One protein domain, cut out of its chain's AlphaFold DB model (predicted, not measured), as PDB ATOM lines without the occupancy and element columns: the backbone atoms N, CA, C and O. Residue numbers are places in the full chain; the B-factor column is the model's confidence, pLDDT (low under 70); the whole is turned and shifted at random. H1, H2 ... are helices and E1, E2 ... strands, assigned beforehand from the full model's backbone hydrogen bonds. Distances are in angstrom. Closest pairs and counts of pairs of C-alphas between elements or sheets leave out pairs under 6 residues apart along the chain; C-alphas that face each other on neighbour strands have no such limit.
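Overview. This is residues 154 to 247 of the 248 residues of an uncharacterized protein of Meloidogyne hapla (UniProt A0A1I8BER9). Long helix H1 and shorter H4 run nearly alongside, short H2 between them; hairpin E1-E2 and H3 lie toward one side, and residues 154 to 159 of H1 stick out. The printed part has 94 residues, mostly helix, ordered H1 H2 E1 E2 H3 H4, with E1 and E2 antiparallel. It is compact, radius of gyration of the C-alphas 13.6 A, spanning 40 by 31 by 19 A.

Along the chain. H1, residues 154 to 182, 40.9 A, begins at C-alpha 154 (53.713, 104.660, 67.707). H2 is 186 to 191, E1 194 to 199, E2 202 to 207, H3 223 to 229. H4, 233 to 245, 18.1 A, ends at C-alpha 245 (84.003, 92.335, 54.944).

Arrangement. H4 touches H2 with residues 239 to 243 alone, closest C-alphas Thr 243 and Pro 186, 6.1 A. In E1-E2, N 195 and O 206 are 2.9 A apart. Every O i to N i+4 pair is within hydrogen-bond range in H1, H3 and H4; H2 has 0 of 2, and 2 of 3 at i+3.

Size, cuts and confidence. The printed part has no cut. The link E2 to H3 is long. Residues 154 to 161 are among those under pLDDT 70.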
ATOM      1  N   GLN A 154      52.250 104.729  67.871       41.81
ATOM      2  CA  GLN A 154      53.713 104.660  67.707       41.81
ATOM      3  C   GLN A 154      54.225 103.226  67.548       41.81
ATOM      4  O   GLN A 154      55.262 103.034  66.916       41.81
ATOM      5  N   SER A 155      53.468 102.231  68.030       48.22
ATOM      6  CA  SER A 155      53.717 100.814  67.737       48.22
ATOM      7  C   SER A 155      53.661 100.542  66.233       48.22
ATOM      8  O   SER A 155      54.559  99.895  65.711       48.22
ATOM      9  N   LEU A 156      52.706 101.134  65.502       40.03
ATOM     10  CA  LEU A 156      52.636 100.946  64.053       40.03
ATOM     11  C   LEU A 156      53.876 101.503  63.349       40.03
ATOM     12  O   LEU A 156      54.438 100.807  62.520       40.03
ATOM     13  N   HIS A 157      54.343 102.707  63.706       44.81
ATOM     14  CA  HIS A 157      55.506 103.310  63.045       44.81
ATOM     15  C   HIS A 157      56.820 102.593  63.389       44.81
ATOM     16  O   HIS A 157      57.650 102.384  62.516       44.81
ATOM     17  N   GLN A 158      56.993 102.144  64.636       53.44
ATOM     18  CA  GLN A 158      58.174 101.373  65.043       53.44
ATOM     19  C   GLN A 158      58.153  99.939  64.502       53.44
ATOM     20  O   GLN A 158      59.193  99.425  64.099       53.44
ATOM     21  N   ALA A 159      56.982  99.302  64.449       55.84
ATOM     22  CA  ALA A 159      56.813  98.001  63.814       55.84
ATOM     23  C   ALA A 159      57.036  98.102  62.301       55.84
ATOM     24  O   ALA A 159      57.710  97.242  61.740       55.84
ATOM     25  N   THR A 160      56.558  99.168  61.645       57.72
ATOM     26  CA  THR A 160      56.862  99.407  60.230       57.72
ATOM     27  C   THR A 160      58.332  99.719  60.020       57.72
ATOM     28  O   THR A 160      58.904  99.175  59.090       57.72
ATOM     29  N   ASP A 161      58.973 100.511  60.882       63.38
ATOM     30  CA  ASP A 161      60.402 100.821  60.761       63.38
ATOM     31  C   ASP A 161      61.253  99.559  60.925       63.38
ATOM     32  O   ASP A 161      62.177  99.340  60.142       63.38
ATOM     33  N   LYS A 162      60.907  98.688  61.882       73.69
ATOM     34  CA  LYS A 162      61.568  97.393  62.063       73.69
ATOM     35  C   LYS A 162      61.330  96.467  60.872       73.69
ATOM     36  O   LYS A 162      62.275  95.870  60.380       73.69
ATOM     37  N   LEU A 163      60.100  96.374  60.372       72.69
ATOM     38  CA  LEU A 163      59.763  95.509  59.237       72.69
ATOM     39  C   LEU A 163      60.393  96.010  57.928       72.69
ATOM     40  O   LEU A 163      60.832  95.214  57.102       72.69
ATOM     41  N   ILE A 164      60.493  97.331  57.756       70.31
ATOM     42  CA  ILE A 164      61.235  97.969  56.665       70.31
ATOM     43  C   ILE A 164      62.729  97.683  56.817       70.31
ATOM     44  O   ILE A 164      63.367  97.332  55.829       70.31
ATOM     45  N   PHE A 165      63.285  97.794  58.023       74.50
ATOM     46  CA  PHE A 165      64.687  97.478  58.284       74.50
ATOM     47  C   PHE A 165      64.998  96.006  57.995       74.50
ATOM     48  O   PHE A 165      65.887  95.735  57.196       74.50
ATOM     49  N   ASP A 166      64.227  95.070  58.550       77.50
ATOM     50  CA  ASP A 166      64.389  93.628  58.336       77.50
ATOM     51  C   ASP A 166      64.312  93.289  56.834       77.50
ATOM     52  O   ASP A 166      65.162  92.573  56.308       77.50
ATOM     53  N   LYS A 167      63.374  93.904  56.101       77.12
ATOM     54  CA  LYS A 167      63.259  93.733  54.646       77.12
ATOM     55  C   LYS A 167      64.426  94.353  53.870       77.12
ATOM     56  O   LYS A 167      64.838  93.818  52.845       77.12
ATOM     57  N   ILE A 168      64.969  95.483  54.325       75.25
ATOM     58  CA  ILE A 168      66.178  96.080  53.736       75.25
ATOM     59  C   ILE A 168      67.378  95.167  53.941       75.25
ATOM     60  O   ILE A 168      68.186  95.043  53.026       75.25
ATOM     61  N   MET A 169      67.488  94.552  55.115       79.31
ATOM     62  CA  MET A 169      68.553  93.609  55.447       79.31
ATOM     63  C   MET A 169      68.465  92.363  54.564       79.31
ATOM     64  O   MET A 169      69.450  92.015  53.925       79.31
ATOM     65  N   GLU A 170      67.274  91.777  54.426       81.75
ATOM     66  CA  GLU A 170      67.024  90.635  53.535       81.75
ATOM     67  C   GLU A 170      67.400  90.963  52.075       81.75
ATOM     68  O   GLU A 170      68.194  90.261  51.450       81.75
ATOM     69  N   ILE A 171      66.937  92.107  51.553       75.75
ATOM     70  CA  ILE A 171      67.293  92.561  50.195       75.75
ATOM     71  C   ILE A 171      68.799  92.840  50.073       75.75
ATOM     72  O   ILE A 171      69.378  92.642  49.000       75.75
ATOM     73  N   ALA A 172      69.444  93.346  51.129       75.25
ATOM     74  CA  ALA A 172      70.881  93.591  51.130       75.25
ATOM     75  C   ALA A 172      71.648  92.281  50.957       75.25
ATOM     76  O   ALA A 172      72.525  92.219  50.100       75.25
ATOM     77  N   GLU A 173      71.296  91.250  51.721       79.56
ATOM     78  CA  GLU A 173      71.939  89.935  51.682       79.56
ATOM     79  C   GLU A 173      71.806  89.276  50.305       79.56
ATOM     80  O   GLU A 173      72.814  88.850  49.729       79.56
ATOM     81  N   ASP A 174      70.612  89.310  49.711       78.19
ATOM     82  CA  ASP A 174      70.384  88.805  48.352       78.19
ATOM     83  C   ASP A 174      71.237  89.553  47.320       78.19
ATOM     84  O   ASP A 174      71.930  88.955  46.489       78.19
ATOM     85  N   LYS A 175      71.261  90.889  47.403       74.31
ATOM     86  CA  LYS A 175      72.061  91.702  46.480       74.31
ATOM     87  C   LYS A 175      73.559  91.537  46.684       74.31
ATOM     88  O   LYS A 175      74.305  91.706  45.722       74.31
ATOM     89  N   ILE A 176      74.013  91.200  47.886       69.75
ATOM     90  CA  ILE A 176      75.411  90.846  48.154       69.75
ATOM     91  C   ILE A 176      75.749  89.518  47.502       69.75
ATOM     92  O   ILE A 176      76.786  89.426  46.846       69.75
ATOM     93  N   ALA A 177      74.876  88.517  47.611       72.94
ATOM     94  CA  ALA A 177      75.083  87.234  46.952       72.94
ATOM     95  C   ALA A 177      75.166  87.388  45.421       72.94
ATOM     96  O   ALA A 177      76.001  86.745  44.778       72.94
ATOM     97  N   ASP A 178      74.358  88.273  44.837       72.19
ATOM     98  CA  ASP A 178      74.382  88.561  43.400       72.19
ATOM     99  C   ASP A 178      75.570  89.436  42.981       72.19
ATOM    100  O   ASP A 178      76.200  89.190  41.944       72.19
ATOM    101  N   ALA A 179      75.936  90.432  43.791       66.75
ATOM    102  CA  ALA A 179      77.131  91.242  43.565       66.75
ATOM    103  C   ALA A 179      78.397  90.379  43.617       66.75
ATOM    104  O   ALA A 179      79.270  90.495  42.750       66.75
ATOM    105  N   ALA A 180      78.431  89.432  44.561       68.06
ATOM    106  CA  ALA A 180      79.517  88.482  44.719       68.06
ATOM    107  C   ALA A 180      79.723  87.584  43.499       68.06
ATOM    108  O   ALA A 180      80.855  87.243  43.155       68.06
ATOM    109  N   LYS A 181      78.639  87.242  42.803       75.38
ATOM    110  CA  LYS A 181      78.691  86.441  41.575       75.38
ATOM    111  C   LYS A 181      79.006  87.276  40.335       75.38
ATOM    112  O   LYS A 181      79.590  86.755  39.389       75.38
ATOM    113  N   SER A 182      78.605  88.547  40.312       68.19
ATOM    114  CA  SER A 182      78.637  89.383  39.102       68.19
ATOM    115  C   SER A 182      79.874  90.272  38.961       68.19
ATOM    116  O   SER A 182      80.031  90.925  37.928       68.19
ATOM    117  N   GLY A 183      80.768  90.316  39.954       69.06
ATOM    118  CA  GLY A 183      81.966  91.157  39.881       69.06
ATOM    119  C   GLY A 183      81.671  92.656  40.029       69.06
ATOM    120  O   GLY A 183      82.461  93.492  39.579       69.06
ATOM    121  N   THR A 184      80.507  93.025  40.572       66.12
ATOM    122  CA  THR A 184      80.094  94.431  40.651       66.12
ATOM    123  C   THR A 184      80.899  95.195  41.697       66.12
ATOM    124  O   THR A 184      81.233  94.691  42.762       66.12
ATOM    125  N   LYS A 185      81.191  96.467  41.403       67.44
ATOM    126  CA  LYS A 185      81.980  97.328  42.292       67.44
ATOM    127  C   LYS A 185      81.251  97.606  43.623       67.44
ATOM    128  O   LYS A 185      80.031  97.816  43.613       67.44
ATOM    129  N   PRO A 186      81.997  97.771  44.731       59.19
ATOM    130  CA  PRO A 186      81.465  97.987  46.086       59.19
ATOM    131  C   PRO A 186      80.597  99.243  46.228       59.19
ATOM    132  O   PRO A 186      79.740  99.330  47.102       59.19
ATOM    133  N   GLY A 187      80.749 100.221  45.328       64.31
ATOM    134  CA  GLY A 187      79.886 101.404  45.296       64.31
ATOM    135  C   GLY A 187      78.396 101.085  45.100       64.31
ATOM    136  O   GLY A 187      77.567 101.926  45.441       64.31
ATOM    137  N   SER A 188      78.050  99.898  44.592       75.69
ATOM    138  CA  SER A 188      76.670  99.483  44.315       75.69
ATOM    139  C   SER A 188      75.807  99.275  45.569       75.69
ATOM    140  O   SER A 188      74.603  99.515  45.498       75.69
ATOM    141  N   PHE A 189      76.389  98.946  46.729       85.00
ATOM    142  CA  PHE A 189      75.618  98.656  47.951       85.00
ATOM    143  C   PHE A 189      74.842  99.853  48.493       85.00
ATOM    144  O   PHE A 189      73.778  99.694  49.084       85.00
ATOM    145  N   ALA A 190      75.315 101.068  48.216       89.44
ATOM    146  CA  ALA A 190      74.609 102.285  48.599       89.44
ATOM    147  C   ALA A 190      73.211 102.392  47.969       89.44
ATOM    148  O   ALA A 190      72.407 103.183  48.443       89.44
ATOM    149  N   TRP A 191      72.929 101.632  46.903       89.81
ATOM    150  CA  TRP A 191      71.630 101.602  46.230       89.81
ATOM    151  C   TRP A 191      70.623 100.642  46.857       89.81
ATOM    152  O   TRP A 191      69.451 100.728  46.512       89.81
ATOM    153  N   VAL A 192      71.038  99.740  47.751       88.81
ATOM    154  CA  VAL A 192      70.141  98.744  48.364       88.81
ATOM    155  C   VAL A 192      68.875  99.386  48.960       88.81
ATOM    156  O   VAL A 192      67.781  98.958  48.596       88.81
ATOM    157  N   PRO A 193      68.965 100.455  49.775       89.50
ATOM    158  CA  PRO A 193      67.791 101.097  50.361       89.50
ATOM    159  C   PRO A 193      67.191 102.199  49.467       89.50
ATOM    160  O   PRO A 193      66.515 103.102  49.968       89.50
ATOM    161  N   PHE A 194      67.445 102.180  48.156       91.38
ATOM    162  CA  PHE A 194      66.931 103.198  47.244       91.38
ATOM    163  C   PHE A 194      66.284 102.607  45.997       91.38
ATOM    164  O   PHE A 194      66.824 101.727  45.328       91.38
ATOM    165  N   THR A 195      65.156 103.192  45.611       89.94
ATOM    166  CA  THR A 195      64.560 102.980  44.295       89.94
ATOM    167  C   THR A 195      65.161 103.977  43.310       89.94
ATOM    168  O   THR A 195      65.140 105.188  43.543       89.94
ATOM    169  N   ARG A 196      65.720 103.472  42.208       90.38
ATOM    170  CA  ARG A 196      66.276 104.297  41.131       90.38
ATOM    171  C   ARG A 196      65.145 104.820  40.245       90.38
ATOM    172  O   ARG A 196      64.321 104.042  39.778       90.38
ATOM    173  N   HIS A 197      65.142 106.123  39.996       89.12
ATOM    174  CA  HIS A 197      64.239 106.797  39.070       89.12
ATOM    175  C   HIS A 197      65.071 107.478  37.986       89.12
ATOM    176  O   HIS A 197      65.930 108.309  38.286       89.12
ATOM    177  N   GLU A 198      64.833 107.114  36.730       88.31
ATOM    178  CA  GLU A 198      65.539 107.679  35.582       88.31
ATOM    179  C   GLU A 198      64.611 108.622  34.827       88.31
ATOM    180  O   GLU A 198      63.525 108.228  34.409       88.31
ATOM    181  N   ASP A 199      65.049 109.868  34.666       84.56
ATOM    182  CA  ASP A 199      64.378 110.865  33.838       84.56
ATOM    183  C   ASP A 199      65.383 111.372  32.795       84.56
ATOM    184  O   ASP A 199      66.177 112.302  33.010       84.56
ATOM    185  N   GLY A 200      65.458 110.636  31.685       87.62
ATOM    186  CA  GLY A 200      66.460 110.831  30.642       87.62
ATOM    187  C   GLY A 200      67.890 110.616  31.153       87.62
ATOM    188  O   GLY A 200      68.260 109.526  31.571       87.62
ATOM    189  N   LYS A 201      68.723 111.665  31.100       83.50
ATOM    190  CA  LYS A 201      70.131 111.620  31.559       83.50
ATOM    191  C   LYS A 201      70.294 111.822  33.065       83.50
ATOM    192  O   LYS A 201      71.421 111.808  33.562       83.50
ATOM    193  N   LYS A 202      69.205 112.098  33.779       84.62
ATOM    194  CA  LYS A 202      69.244 112.391  35.206       84.62
ATOM    195  C   LYS A 202      68.767 111.185  35.987       84.62
ATOM    196  O   LYS A 202      67.728 110.605  35.680       84.62
ATOM    197  N   VAL A 203      69.518 110.851  37.027       86.31
ATOM    198  CA  VAL A 203      69.145 109.796  37.964       86.31
ATOM    199  C   VAL A 203      68.746 110.441  39.288       86.31
ATOM    200  O   VAL A 203      69.493 111.247  39.855       86.31
ATOM    201  N   LYS A 204      67.555 110.088  39.766       90.50
ATOM    202  CA  LYS A 204      67.079 110.316  41.132       90.50
ATOM    203  C   LYS A 204      67.050 108.991  41.874       90.50
ATOM    204  O   LYS A 204      66.887 107.927  41.278       90.50
ATOM    205  N   ALA A 205      67.183 109.056  43.188       92.50
ATOM    206  CA  ALA A 205      67.012 107.899  44.049       92.50
ATOM    207  C   ALA A 205      66.020 108.249  45.152       92.50
ATOM    208  O   ALA A 205      66.194 109.269  45.818       92.50
ATOM    209  N   LYS A 206      64.999 107.423  45.352       92.75
ATOM    210  CA  LYS A 206      64.043 107.579  46.449       92.75
ATOM    211  C   LYS A 206      64.401 106.601  47.558       92.75
ATOM    212  O   LYS A 206      64.491 105.403  47.302       92.75
ATOM    213  N   CYS A 207      64.655 107.107  48.761       90.62
ATOM    214  CA  CYS A 207      64.978 106.273  49.915       90.62
ATOM    215  C   CYS A 207      63.740 105.484  50.342       90.62
ATOM    216  O   CYS A 207      62.694 106.082  50.591       90.62
ATOM    217  N   ILE A 208      63.845 104.162  50.463       85.25
ATOM    218  CA  ILE A 208      62.703 103.328  50.871       85.25
ATOM    219  C   ILE A 208      62.423 103.401  52.378       85.25
ATOM    220  O   ILE A 208      61.343 103.014  52.804       85.25
ATOM    221  N   ILE A 209      63.367 103.931  53.168       83.44
ATOM    222  CA  ILE A 209      63.226 104.090  54.623       83.44
ATOM    223  C   ILE A 209      62.424 105.349  54.956       83.44
ATOM    224  O   ILE A 209      61.421 105.281  55.651       83.44
ATOM    225  N   CYS A 210      62.861 106.516  54.470       85.44
ATOM    226  CA  CYS A 210      62.215 107.794  54.796       85.44
ATOM    227  C   CYS A 210      61.381 108.398  53.662       85.44
ATOM    228  O   CYS A 210      60.743 109.424  53.869       85.44
ATOM    229  N   GLY A 211      61.405 107.822  52.459       89.38
ATOM    230  CA  GLY A 211      60.693 108.354  51.294       89.38
ATOM    231  C   GLY A 211      61.326 109.596  50.654       89.38
ATOM    232  O   GLY A 211      60.871 109.994  49.580       89.38
ATOM    233  N   ASP A 212      62.359 110.189  51.263       91.62
ATOM    234  CA  ASP A 212      63.088 111.341  50.720       91.62
ATOM    235  C   ASP A 212      63.721 111.002  49.360       91.62
ATOM    236  O   ASP A 212      64.325 109.940  49.168       91.62
ATOM    237  N   GLU A 213      63.683 111.962  48.439       92.19
ATOM    238  CA  GLU A 213      64.407 111.886  47.172       92.19
ATOM    239  C   GLU A 213      65.808 112.499  47.292       92.19
ATOM    240  O   GLU A 213      66.024 113.553  47.904       92.19
ATOM    241  N   THR A 214      66.792 111.850  46.675       88.38
ATOM    242  CA  THR A 214      68.119 112.429  46.488       88.38
ATOM    243  C   THR A 214      68.084 113.496  45.395       88.38
ATOM    244  O   THR A 214      67.269 113.467  44.473       88.38
ATOM    245  N   LYS A 215      68.981 114.481  45.501       84.69
ATOM    246  CA  LYS A 215      69.106 115.538  44.488       84.69
ATOM    247  C   LYS A 215      69.467 114.923  43.132       84.69
ATOM    248  O   LYS A 215      70.360 114.080  43.093       84.69
ATOM    249  N   GLU A 216      68.830 115.398  42.057       78.38
ATOM    250  CA  GLU A 216      69.131 115.000  40.672       78.38
ATOM    251  C   GLU A 216      70.622 115.072  40.381       78.38
ATOM    252  O   GLU A 216      71.263 116.094  40.655       78.38
ATOM    253  N   ARG A 217      71.156 114.013  39.768       69.75
ATOM    254  CA  ARG A 217      72.536 113.999  39.294       69.75
ATOM    255  C   ARG A 217      72.674 113.405  37.904       69.75
ATOM    256  O   ARG A 217      71.865 112.589  37.471       69.75
ATOM    257  N   THR A 218      73.730 113.842  37.228       69.19
ATOM    258  CA  THR A 218      74.206 113.298  35.951       69.19
ATOM    259  C   THR A 218      75.369 112.322  36.136       69.19
ATOM    260  O   THR A 218      75.766 111.677  35.172       69.19
ATOM    261  N   ASP A 219      75.953 112.236  37.338       75.06
ATOM    262  CA  ASP A 219      77.059 111.334  37.655       75.06
ATOM    263  C   ASP A 219      76.569 110.065  38.371       75.06
ATOM    264  O   ASP A 219      75.643 110.083  39.176       75.06
ATOM    265  N   SER A 220      77.223 108.936  38.094       72.06
ATOM    266  CA  SER A 220      76.946 107.630  38.714       72.06
ATOM    267  C   SER A 220      77.522 107.497  40.135       72.06
ATOM    268  O   SER A 220      77.719 106.389  40.636       72.06
ATOM    269  N   SER A 221      77.823 108.621  40.794       85.69
ATOM    270  CA  SER A 221      78.448 108.647  42.116       85.69
ATOM    271  C   SER A 221      77.476 108.198  43.203       85.69
ATOM    272  O   SER A 221      76.351 108.686  43.295       85.69
ATOM    273  N   THR A 222      77.937 107.315  44.090       89.75
ATOM    274  CA  THR A 222      77.143 106.813  45.222       89.75
ATOM    275  C   THR A 222      77.362 107.588  46.520       89.75
ATOM    276  O   THR A 222      76.645 107.378  47.497       89.75
ATOM    277  N   ALA A 223      78.282 108.558  46.540       89.50
ATOM    278  CA  ALA A 223      78.505 109.433  47.694       89.50
ATOM    279  C   ALA A 223      77.232 110.143  48.218       89.50
ATOM    280  O   ALA A 223      77.088 110.277  49.434       89.50
ATOM    281  N   PRO A 224      76.280 110.589  47.373       90.75
ATOM    282  CA  PRO A 224      75.044 111.216  47.847       90.75
ATOM    283  C   PRO A 224      74.128 110.241  48.583       90.75
ATOM    284  O   PRO A 224      73.480 110.637  49.548       90.75
ATOM    285  N   LEU A 225      74.101 108.981  48.141       92.94
ATOM    286  CA  LEU A 225      73.338 107.906  48.773       92.94
ATOM    287  C   LEU A 225      73.928 107.606  50.149       92.94
ATOM    288  O   LEU A 225      73.206 107.632  51.138       92.94
ATOM    289  N   TRP A 226      75.254 107.459  50.238       92.31
ATOM    290  CA  TRP A 226      75.949 107.307  51.519       92.31
ATOM    291  C   TRP A 226      75.694 108.488  52.461       92.31
ATOM    292  O   TRP A 226      75.332 108.284  53.616       92.31
ATOM    293  N   ASN A 227      75.793 109.723  51.959       91.12
ATOM    294  CA  ASN A 227      75.475 110.933  52.725       91.12
ATOM    295  C   ASN A 227      74.033 110.945  53.239       91.12
ATOM    296  O   ASN A 227      73.787 111.381  54.362       91.12
ATOM    297  N   HIS A 228      73.084 110.469  52.434       92.38
ATOM    298  CA  HIS A 228      71.701 110.310  52.861       92.38
ATOM    299  C   HIS A 228      71.577 109.233  53.950       92.38
ATOM    300  O   HIS A 228      70.932 109.470  54.970       92.38
ATOM    301  N   LEU A 229      72.255 108.095  53.783       91.38
ATOM    302  CA  LEU A 229      72.237 106.991  54.740       91.38
ATOM    303  C   LEU A 229      72.820 107.347  56.109       91.38
ATOM    304  O   LEU A 229      72.429 106.726  57.085       91.38
ATOM    305  N   TYR A 230      73.641 108.391  56.254       89.69
ATOM    306  CA  TYR A 230      74.024 108.879  57.590       89.69
ATOM    307  C   TYR A 230      72.831 109.318  58.456       89.69
ATOM    308  O   TYR A 230      72.966 109.364  59.679       89.69
ATOM    309  N   LYS A 231      71.670 109.624  57.857       87.94
ATOM    310  CA  LYS A 231      70.412 109.846  58.592       87.94
ATOM    311  C   LYS A 231      69.812 108.545  59.151       87.94
ATOM    312  O   LYS A 231      69.030 108.597  60.091       87.94
ATOM    313  N   HIS A 232      70.183 107.406  58.571       87.19
ATOM    314  CA  HIS A 232      69.748 106.049  58.898       87.19
ATOM    315  C   HIS A 232      70.956 105.234  59.371       87.19
ATOM    316  O   HIS A 232      71.425 104.328  58.679       87.19
ATOM    317  N   TYR A 233      71.504 105.623  60.526       84.06
ATOM    318  CA  TYR A 233      72.808 105.158  61.008       84.06
ATOM    319  C   TYR A 233      72.952 103.633  61.009       84.06
ATOM    320  O   TYR A 233      73.984 103.139  60.563       84.06
ATOM    321  N   ASP A 234      71.922 102.903  61.433       84.81
ATOM    322  CA  ASP A 234      71.968 101.440  61.535       84.81
ATOM    323  C   ASP A 234      72.136 100.785  60.157       84.81
ATOM    324  O   ASP A 234      73.026  99.955  59.961       84.81
ATOM    325  N   VAL A 235      71.379 101.256  59.157       86.06
ATOM    326  CA  VAL A 235      71.491 100.791  57.763       86.06
ATOM    327  C   VAL A 235      72.848 101.178  57.176       86.06
ATOM    328  O   VAL A 235      73.506 100.363  56.532       86.06
ATOM    329  N   HIS A 236      73.309 102.408  57.420       91.19
ATOM    330  CA  HIS A 236      74.623 102.859  56.962       91.19
ATOM    331  C   HIS A 236      75.755 102.006  57.545       91.19
ATOM    332  O   HIS A 236      76.656 101.590  56.817       91.19
ATOM    333  N   ALA A 237      75.738 101.772  58.858       87.81
ATOM    334  CA  ALA A 237      76.760 101.005  59.559       87.81
ATOM    335  C   ALA A 237      76.793  99.550  59.080       87.81
ATOM    336  O   ALA A 237      77.882  99.016  58.860       87.81
ATOM    337  N   TYR A 238      75.625  98.944  58.870       88.25
ATOM    338  CA  TYR A 238      75.510  97.593  58.336       88.25
ATOM    339  C   TYR A 238      76.058  97.487  56.908       88.25
ATOM    340  O   TYR A 238      77.012  96.748  56.673       88.25
ATOM    341  N   LEU A 239      75.551  98.297  55.969       87.44
ATOM    342  CA  LEU A 239      76.000  98.258  54.569       87.44
ATOM    343  C   LEU A 239      77.494  98.564  54.427       87.44
ATOM    344  O   LEU A 239      78.180  97.992  53.578       87.44
ATOM    345  N   LYS A 240      78.020  99.457  55.270       88.62
ATOM    346  CA  LYS A 240      79.450  99.758  55.294       88.62
ATOM    347  C   LYS A 240      80.275  98.558  55.758       88.62
ATOM    348  O   LYS A 240      81.268  98.245  55.111       88.62
ATOM    349  N   ARG A 241      79.851  97.877  56.827       88.31
ATOM    350  CA  ARG A 241      80.520  96.667  57.324       88.31
ATOM    351  C   ARG A 241      80.556  95.576  56.257       88.31
ATOM    352  O   ARG A 241      81.619  95.033  56.003       88.31
ATOM    353  N   LEU A 242      79.439  95.342  55.572       83.50
ATOM    354  CA  LEU A 242      79.373  94.380  54.468       83.50
ATOM    355  C   LEU A 242      80.345  94.731  53.338       83.50
ATOM    356  O   LEU A 242      81.033  93.870  52.798       83.50
ATOM    357  N   THR A 243      80.436  96.018  52.997       84.12
ATOM    358  CA  THR A 243      81.372  96.480  51.965       84.12
ATOM    359  C   THR A 243      82.827  96.196  52.363       84.12
ATOM    360  O   THR A 243      83.630  95.810  51.517       84.12
ATOM    361  N   GLU A 244      83.160  96.369  53.645       86.56
ATOM    362  CA  GLU A 244      84.493  96.108  54.201       86.56
ATOM    363  C   GLU A 244      84.799  94.603  54.311       86.56
ATOM    364  O   GLU A 244      85.895  94.177  53.952       86.56
ATOM    365  N   GLU A 245      83.839  93.786  54.758       85.31
ATOM    366  CA  GLU A 245      84.003  92.335  54.944       85.31
ATOM    367  C   GLU A 245      84.287  91.600  53.634       85.31
ATOM    368  O   GLU A 245      85.085  90.662  53.607       85.31
ATOM    369  N   HIS A 246      83.680  92.045  52.534       79.81
ATOM    370  CA  HIS A 246      83.859  91.381  51.253       79.81
ATOM    371  C   HIS A 246      85.021  91.926  50.397       79.81
ATOM    372  O   HIS A 246      85.235  91.410  49.304       79.81
ATOM    373  N   ASN A 247      85.809  92.891  50.898       63.59
ATOM    374  CA  ASN A 247      87.120  93.284  50.345       63.59
ATOM    375  C   ASN A 247      87.155  93.497  48.806       63.59
ATOM    376  O   ASN A 247      88.070  93.025  48.124       63.59
TER     377      ASN A 247